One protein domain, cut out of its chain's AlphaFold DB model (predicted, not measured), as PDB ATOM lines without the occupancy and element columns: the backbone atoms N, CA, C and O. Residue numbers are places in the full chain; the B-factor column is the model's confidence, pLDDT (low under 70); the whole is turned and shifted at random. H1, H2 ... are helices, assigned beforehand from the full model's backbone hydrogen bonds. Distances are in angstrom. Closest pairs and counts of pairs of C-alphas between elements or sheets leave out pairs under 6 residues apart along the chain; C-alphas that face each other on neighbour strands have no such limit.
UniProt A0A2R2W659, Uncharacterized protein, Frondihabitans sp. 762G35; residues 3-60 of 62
ATOM      1  N   ASP A   3      -0.309   1.732  59.345       65.19
ATOM      2  CA  ASP A   3      -1.248   2.386  60.249       65.19
ATOM      3  C   ASP A   3      -1.348   1.690  61.610       65.19
ATOM      4  O   ASP A   3      -1.175   2.348  62.622       65.19
ATOM      5  N   SER A   4      -1.472   0.358  61.653       63.84
ATOM      6  CA  SER A   4      -1.498  -0.406  62.914       63.84
ATOM      7  C   SER A   4      -0.207  -0.261  63.732       63.84
ATOM      8  O   SER A   4      -0.239  -0.282  64.958       63.84
ATOM      9  N   VAL A   5       0.937  -0.087  63.055       69.69
ATOM     10  CA  VAL A   5       2.231   0.207  63.698       69.69
ATOM     11  C   VAL A   5       2.248   1.641  64.230       69.69
ATOM     12  O   VAL A   5       2.721   1.882  65.335       69.69
ATOM     13  N   ARG A   6       1.702   2.591  63.464       72.75
ATOM     14  CA  ARG A   6       1.622   4.008  63.837       72.75
ATOM     15  C   ARG A   6       0.638   4.266  64.984       72.75
ATOM     16  O   ARG A   6       0.906   5.125  65.813       72.75
ATOM     17  N   THR A   7      -0.489   3.556  65.026       74.19
ATOM     18  CA  THR A   7      -1.569   3.747  66.008       74.19
ATOM     19  C   THR A   7      -1.497   2.772  67.184       74.19
ATOM     20  O   THR A   7      -2.288   2.893  68.117       74.19
ATOM     21  N   GLY A   8      -0.605   1.774  67.136       79.31
ATOM     22  CA  GLY A   8      -0.462   0.737  68.166       79.31
ATOM     23  C   GLY A   8      -1.674  -0.191  68.310       79.31
ATOM     24  O   GLY A   8      -1.747  -0.979  69.249       79.31
ATOM     25  N   THR A   9      -2.642  -0.098  67.400       77.06
ATOM     26  CA  THR A   9      -3.898  -0.849  67.432       77.06
ATOM     27  C   THR A   9      -3.922  -1.836  66.280       77.06
ATOM     28  O   THR A   9      -3.858  -1.462  65.109       77.06
ATOM     29  N   VAL A  10      -4.012  -3.126  66.609       81.38
ATOM     30  CA  VAL A  10      -4.128  -4.181  65.601       81.38
ATOM     31  C   VAL A  10      -5.507  -4.074  64.959       81.38
ATOM     32  O   VAL A  10      -6.520  -4.356  65.596       81.38
ATOM     33  N   ARG A  11      -5.540  -3.665  63.689       87.25
ATOM     34  CA  ARG A  11      -6.747  -3.664  62.858       87.25
ATOM     35  C   ARG A  11      -6.553  -4.485  61.592       87.25
ATOM     36  O   ARG A  11      -5.431  -4.640  61.104       87.25
ATOM     37  N   MET A  12      -7.667  -4.967  61.045       89.12
ATOM     38  CA  MET A  12      -7.710  -5.600  59.728       89.12
ATOM     39  C   MET A  12      -7.283  -4.612  58.635       89.12
ATOM     40  O   MET A  12      -7.503  -3.401  58.752       89.12
ATOM     41  N   ILE A  13      -6.675  -5.143  57.572       86.38
ATOM     42  CA  ILE A  13      -6.368  -4.361  56.371       86.38
ATOM     43  C   ILE A  13      -7.664  -3.995  55.644       86.38
ATOM     44  O   ILE A  13      -8.570  -4.819  55.524       86.38
ATOM     45  N   GLY A  14      -7.745  -2.757  55.166       90.25
ATOM     46  CA  GLY A  14      -8.826  -2.277  54.308       90.25
ATOM     47  C   GLY A  14      -8.345  -1.990  52.886       90.25
ATOM     48  O   GLY A  14      -7.147  -2.002  52.604       90.25
ATOM     49  N   MET A  15      -9.280  -1.666  51.991       92.75
ATOM     50  CA  MET A  15      -8.972  -1.318  50.593       92.75
ATOM     51  C   MET A  15      -7.975  -0.160  50.475       92.75
ATOM     52  O   MET A  15      -7.047  -0.218  49.679       92.75
ATOM     53  N   GLN A  16      -8.080   0.839  51.351       89.75
ATOM     54  CA  GLN A  16      -7.165   1.978  51.337       89.75
ATOM     55  C   GLN A  16      -5.717   1.599  51.695       89.75
ATOM     56  O   GLN A  16      -4.775   2.219  51.196       89.75
ATOM     57  N   ASP A  17      -5.511   0.564  52.520       88.81
ATOM     58  CA  ASP A  17      -4.169   0.048  52.811       88.81
ATOM     59  C   ASP A  17      -3.572  -0.670  51.597       88.81
ATOM     60  O   ASP A  17      -2.365  -0.576  51.369       88.81
ATOM     61  N   LEU A  18      -4.411  -1.377  50.830       90.19
ATOM     62  CA  LEU A  18      -4.033  -2.049  49.585       90.19
ATOM     63  C   LEU A  18      -3.657  -1.031  48.505       90.19
ATOM     64  O   LEU A  18      -2.566  -1.126  47.944       90.19
ATOM     65  N   ASP A  19      -4.491  -0.016  48.286       92.44
ATOM     66  CA  ASP A  19      -4.219   1.060  47.325       92.44
ATOM     67  C   ASP A  19      -2.923   1.801  47.678       92.44
ATOM     68  O   ASP A  19      -2.055   2.035  46.830       92.44
ATOM     69  N   SER A  20      -2.736   2.094  48.968       90.38
ATOM     70  CA  SER A  20      -1.496   2.686  49.467       90.38
ATOM     71  C   SER A  20      -0.303   1.765  49.223       90.38
ATOM     72  O   SER A  20       0.738   2.224  48.758       90.38
ATOM     73  N   ALA A  21      -0.418   0.464  49.496       89.94
ATOM     74  CA  ALA A  21       0.668  -0.489  49.284       89.94
ATOM     75  C   ALA A  21       1.073  -0.594  47.806       89.94
ATOM     76  O   ALA A  21       2.270  -0.620  47.514       89.94
ATOM     77  N   LEU A  22       0.113  -0.571  46.876       91.31
ATOM     78  CA  LEU A  22       0.382  -0.631  45.436       91.31
ATOM     79  C   LEU A  22       1.285   0.513  44.960       91.31
ATOM     80  O   LEU A  22       2.205   0.272  44.182       91.31
ATOM     81  N   SER A  23       1.100   1.729  45.483       90.00
ATOM     82  CA  SER A  23       1.955   2.881  45.138       90.00
ATOM     83  C   SER A  23       3.435   2.707  45.517       90.00
ATOM     84  O   SER A  23       4.308   3.370  44.956       90.00
ATOM     85  N   HIS A  24       3.740   1.797  46.446       88.38
ATOM     86  CA  HIS A  24       5.105   1.525  46.895       88.38
ATOM     87  C   HIS A  24       5.783   0.407  46.093       88.38
ATOM     88  O   HIS A  24       6.995   0.220  46.216       88.38
ATOM     89  N   VAL A  25       5.036  -0.325  45.260       89.88
ATOM     90  CA  VAL A  25       5.580  -1.418  44.452       89.88
ATOM     91  C   VAL A  25       6.285  -0.842  43.228       89.88
ATOM     92  O   VAL A  25       5.701  -0.126  42.418       89.88
ATOM     93  N   ARG A  26       7.568  -1.177  43.076       87.00
ATOM     94  CA  ARG A  26       8.399  -0.763  41.938       87.00
ATOM     95  C   ARG A  26       8.972  -2.003  41.250       87.00
ATOM     96  O   ARG A  26       9.276  -2.974  41.944       87.00
ATOM     97  N   PRO A  27       9.177  -1.993  39.921       87.62
ATOM     98  CA  PRO A  27       9.823  -3.109  39.235       87.62
ATOM     99  C   PRO A  27      11.232  -3.380  39.782       87.62
ATOM    100  O   PRO A  27      12.073  -2.484  39.812       87.62
ATOM    101  N   SER A  28      11.520  -4.632  40.143       89.50
ATOM    102  CA  SER A  28      12.831  -5.064  40.660       89.50
ATOM    103  C   SER A  28      13.907  -5.215  39.578       89.50
ATOM    104  O   SER A  28      15.074  -5.442  39.878       89.50
ATOM    105  N   THR A  29      13.543  -5.062  38.303       90.88
ATOM    106  CA  THR A  29      14.443  -5.289  37.164       90.88
ATOM    107  C   THR A  29      15.384  -4.120  36.860       90.88
ATOM    108  O   THR A  29      16.183  -4.228  35.938       90.88
ATOM    109  N   GLY A  30      15.268  -2.984  37.559       89.06
ATOM    110  CA  GLY A  30      16.089  -1.787  37.311       89.06
ATOM    111  C   GLY A  30      17.598  -2.067  37.343       89.06
ATOM    112  O   GLY A  30      18.237  -1.917  36.304       89.06
ATOM    113  N   PRO A  31      18.143  -2.582  38.462       91.75
ATOM    114  CA  PRO A  31      19.571  -2.882  38.584       91.75
ATOM    115  C   PRO A  31      20.087  -3.848  37.515       91.75
ATOM    116  O   PRO A  31      21.169  -3.668  36.966       91.75
ATOM    117  N   TRP A  32      19.287  -4.860  37.165       92.56
ATOM    118  CA  TRP A  32      19.643  -5.788  36.094       92.56
ATOM    119  C   TRP A  32      19.725  -5.091  34.727       92.56
ATOM    120  O   TRP A  32      20.654  -5.361  33.970       92.56
ATOM    121  N   ARG A  33      18.801  -4.168  34.411       92.81
ATOM    122  CA  ARG A  33      18.836  -3.397  33.152       92.81
ATOM    123  C   ARG A  33      20.062  -2.494  33.067       92.81
ATOM    124  O   ARG A  33      20.639  -2.380  31.989       92.81
ATOM    125  N   ASP A  34      20.460  -1.890  34.182       90.25
ATOM    126  CA  ASP A  34      21.655  -1.046  34.239       90.25
ATOM    127  C   ASP A  34      22.918  -1.879  33.969       90.25
ATOM    128  O   ASP A  34      23.744  -1.500  33.138       90.25
ATOM    129  N   SER A  35      23.021  -3.072  34.562       91.31
ATOM    130  CA  SER A  35      24.099  -4.023  34.256       91.31
ATOM    131  C   SER A  35      24.061  -4.515  32.803       91.31
ATOM    132  O   SER A  35      25.097  -4.588  32.143       91.31
ATOM    133  N   ALA A  36      22.873  -4.811  32.269       92.62
ATOM    134  CA  ALA A  36      22.693  -5.286  30.896       92.62
ATOM    135  C   ALA A  36      23.110  -4.243  29.843       92.62
ATOM    136  O   ALA A  36      23.573  -4.608  28.761       92.62
ATOM    137  N   ARG A  37      23.002  -2.944  30.156       91.25
ATOM    138  CA  ARG A  37      23.493  -1.865  29.286       91.25
ATOM    139  C   ARG A  37      24.989  -1.998  29.015       91.25
ATOM    140  O   ARG A  37      25.400  -1.827  27.870       91.25
ATOM    141  N   ASN A  38      25.792  -2.327  30.024       91.12
ATOM    142  CA  ASN A  38      27.239  -2.487  29.860       91.12
ATOM    143  C   ASN A  38      27.568  -3.646  28.916       91.12
ATOM    144  O   ASN A  38      28.385  -3.484  28.018       91.12
ATOM    145  N   VAL A  39      26.864  -4.771  29.061       90.00
ATOM    146  CA  VAL A  39      27.016  -5.943  28.183       90.00
ATOM    147  C   VAL A  39      26.742  -5.576  26.725       90.00
ATOM    148  O   VAL A  39      27.511  -5.925  25.842       90.00
ATOM    149  N   VAL A  40      25.690  -4.805  26.459       91.69
ATOM    150  CA  VAL A  40      25.346  -4.382  25.090       91.69
ATOM    151  C   VAL A  40      26.266  -3.274  24.552       91.69
ATOM    152  O   VAL A  40      26.422  -3.123  23.338       91.69
ATOM    153  N   THR A  41      26.845  -2.460  25.434       89.00
ATOM    154  CA  THR A  41      27.710  -1.334  25.048       89.00
ATOM    155  C   THR A  41      29.131  -1.795  24.737       89.00
ATOM    156  O   THR A  41      29.744  -1.258  23.822       89.00
ATOM    157  N   PHE A  42      29.639  -2.776  25.486       88.94
ATOM    158  CA  PHE A  42      31.040  -3.203  25.436       88.94
ATOM    159  C   PHE A  42      31.238  -4.668  25.029       88.94
ATOM    160  O   PHE A  42      32.378  -5.094  24.873       88.94
ATOM    161  N   GLY A  43      30.163  -5.446  24.901       86.12
ATOM    162  CA  GLY A  43      30.223  -6.818  24.405       86.12
ATOM    163  C   GLY A  43      30.534  -6.885  22.912       86.12
ATOM    164  O   GLY A  43      30.465  -5.885  22.196       86.12
ATOM    165  N   GLU A  44      30.867  -8.089  22.456       80.81
ATOM    166  CA  GLU A  44      31.171  -8.367  21.055       80.81
ATOM    167  C   GLU A  44      29.950  -8.090  20.158       80.81
ATOM    168  O   GLU A  44      28.803  -8.347  20.534       80.81
ATOM    169  N   ASP A  45      30.192  -7.532  18.967       79.56
ATOM    170  CA  ASP A  45      29.142  -7.178  17.997       79.56
ATOM    171  C   ASP A  45      28.893  -8.314  16.989       79.56
ATOM    172  O   ASP A  45      28.717  -8.102  15.793       79.56
ATOM    173  N   ASP A  46      28.909  -9.549  17.487       86.56
ATOM    174  CA  ASP A  46      28.667 -10.783  16.731       86.56
ATOM    175  C   ASP A  46      27.167 -11.122  16.597       86.56
ATOM    176  O   ASP A  46      26.785 -12.114  15.979       86.56
ATOM    177  N   GLY A  47      26.299 -10.285  17.178       85.88
ATOM    178  CA  GLY A  47      24.850 -10.464  17.194       85.88
ATOM    179  C   GLY A  47      24.301 -11.183  18.431       85.88
ATOM    180  O   GLY A  47      23.083 -11.163  18.627       85.88
ATOM    181  N   THR A  48      25.146 -11.715  19.323       90.38
ATOM    182  CA  THR A  48      24.734 -12.469  20.527       90.38
ATOM    183  C   THR A  48      23.773 -11.681  21.428       90.38
ATOM    184  O   THR A  48      22.881 -12.244  22.066       90.38
ATOM    185  N   HIS A  49      23.897 -10.352  21.458       91.00
ATOM    186  CA  HIS A  49      23.067  -9.474  22.288       91.00
ATOM    187  C   HIS A  49      22.090  -8.592  21.493       91.00
ATOM    188  O   HIS A  49      21.593  -7.594  22.024       91.00
ATOM    189  N   ALA A  50      21.782  -8.939  20.238       91.44
ATOM    190  CA  ALA A  50      20.923  -8.128  19.373       91.44
ATOM    191  C   ALA A  50      19.513  -7.908  19.960       91.44
ATOM    192  O   ALA A  50      19.030  -6.772  20.024       91.44
ATOM    193  N   GLU A  51      18.871  -8.965  20.466       93.19
ATOM    194  CA  GLU A  51      17.539  -8.867  21.082       93.19
ATOM    195  C   GLU A  51      17.563  -8.069  22.391       93.19
ATOM    196  O   GLU A  51      16.692  -7.230  22.639       93.19
ATOM    197  N   LEU A  52      18.607  -8.258  23.203       91.88
ATOM    198  CA  LEU A  52      18.805  -7.506  24.440       91.88
ATOM    199  C   LEU A  52      18.998  -6.008  24.152       91.88
ATOM    200  O   LEU A  52      18.396  -5.167  24.824       91.88
ATOM    201  N   ARG A  53      19.760  -5.658  23.108       92.00
ATOM    202  CA  ARG A  53      19.925  -4.277  22.625       92.00
ATOM    203  C   ARG A  53      18.588  -3.671  22.202       92.00
ATOM    204  O   ARG A  53      18.281  -2.540  22.587       92.00
ATOM    205  N   ALA A  54      17.779  -4.405  21.437       93.75
ATOM    206  CA  ALA A  54      16.454  -3.949  21.017       93.75
ATOM    207  C   ALA A  54      15.522  -3.718  22.220       93.75
ATOM    208  O   ALA A  54      14.859  -2.679  22.312       93.75
ATOM    209  N   TYR A  55      15.524  -4.640  23.185       92.81
ATOM    210  CA  TYR A  55      14.757  -4.516  24.421       92.81
ATOM    211  C   TYR A  55      15.166  -3.285  25.243       92.81
ATOM    212  O   TYR A  55      14.306  -2.497  25.644       92.81
ATOM    213  N   LEU A  56      16.469  -3.072  25.458       92.25
ATOM    214  CA  LEU A  56      16.982  -1.944  26.244       92.25
ATOM    215  C   LEU A  56      16.679  -0.578  25.594       92.25
ATOM    216  O   LEU A  56      16.352   0.376  26.309       92.25
ATOM    217  N   LYS A  57      16.676  -0.493  24.254       91.69
ATOM    218  CA  LYS A  57      16.199   0.693  23.515       91.69
ATOM    219  C   LYS A  57      14.709   0.952  23.757       91.69
ATOM    220  O   LYS A  57      14.323   2.077  24.066       91.69
ATOM    221  N   LYS A  58      13.869  -0.090  23.693       93.00
ATOM    222  CA  LYS A  58      12.415   0.017  23.930       93.00
ATOM    223  C   LYS A  58      12.089   0.571  25.319       93.00
ATOM    224  O   LYS A  58      11.146   1.344  25.467       93.00
ATOM    225  N   VAL A  59      12.875   0.210  26.335       90.38
ATOM    226  CA  VAL A  59      12.689   0.689  27.717       90.38
ATOM    227  C   VAL A  59      13.466   1.978  28.035       90.38
ATOM    228  O   VAL A  59      13.536   2.363  29.203       90.38
ATOM    229  N   LYS A  60      14.012   2.667  27.018       84.31
ATOM    230  CA  LYS A  60      14.743   3.948  27.121       84.31
ATOM    231  C   LYS A  60      15.935   3.902  28.093       84.31
ATOM    232  O   LYS A  60      16.054   4.772  28.956       84.31
TER     233      LYS A  60
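What this domain is: This is residues 3 to 60 of the 62 residues of an uncharacterized protein of Frondihabitans sp. 762G35 (UniProt A0A2R2W659). A long, thin string of helices: H1 and H2 make one end, a bare link joins them to H3, and beyond H3 the backbone folds back at residues 43 to 49, with H4 packing across H3. The printed part has 58 residues with four named helices, H1 to H4 in order, and no named strand; it is all helix. It is extended, with a radius of gyration of the C-alphas of 20.4 A, and spans 61 by 17 by 15 A.

How they stand to each other: H1, residues 3 to 7, and H2, residues 15 to 23, are only just apart, the closest C-alphas 8.3 A from each other. H2 is apart from H3, residues 30 to 42. H3 and H4, residues 50 to 58, touch, the closest C-alphas being those of Val 40 and Arg 53 at 6.0 A. They run opposite ways at a steep tilt of 52 degrees. Every O i to N i+4 pair is within hydrogen-bond range in H1, H2 and H4; in H3, 7 of 9 are.

Where its parts are: H1 begins at C-alpha 3 (-1.248, 2.386, 60.249). H2 measures 12.9 A, H3 19.1 A and H4 12.6 A, ending at C-alpha 58 (12.415, 0.017, 23.930).

The domain as a whole: The C-alphas farthest apart, of Thr 9 and Asp 46, are 61.1 A apart. The printed part has no cut, and its three links are short. Residues 3 to 5 have pLDDT under 70.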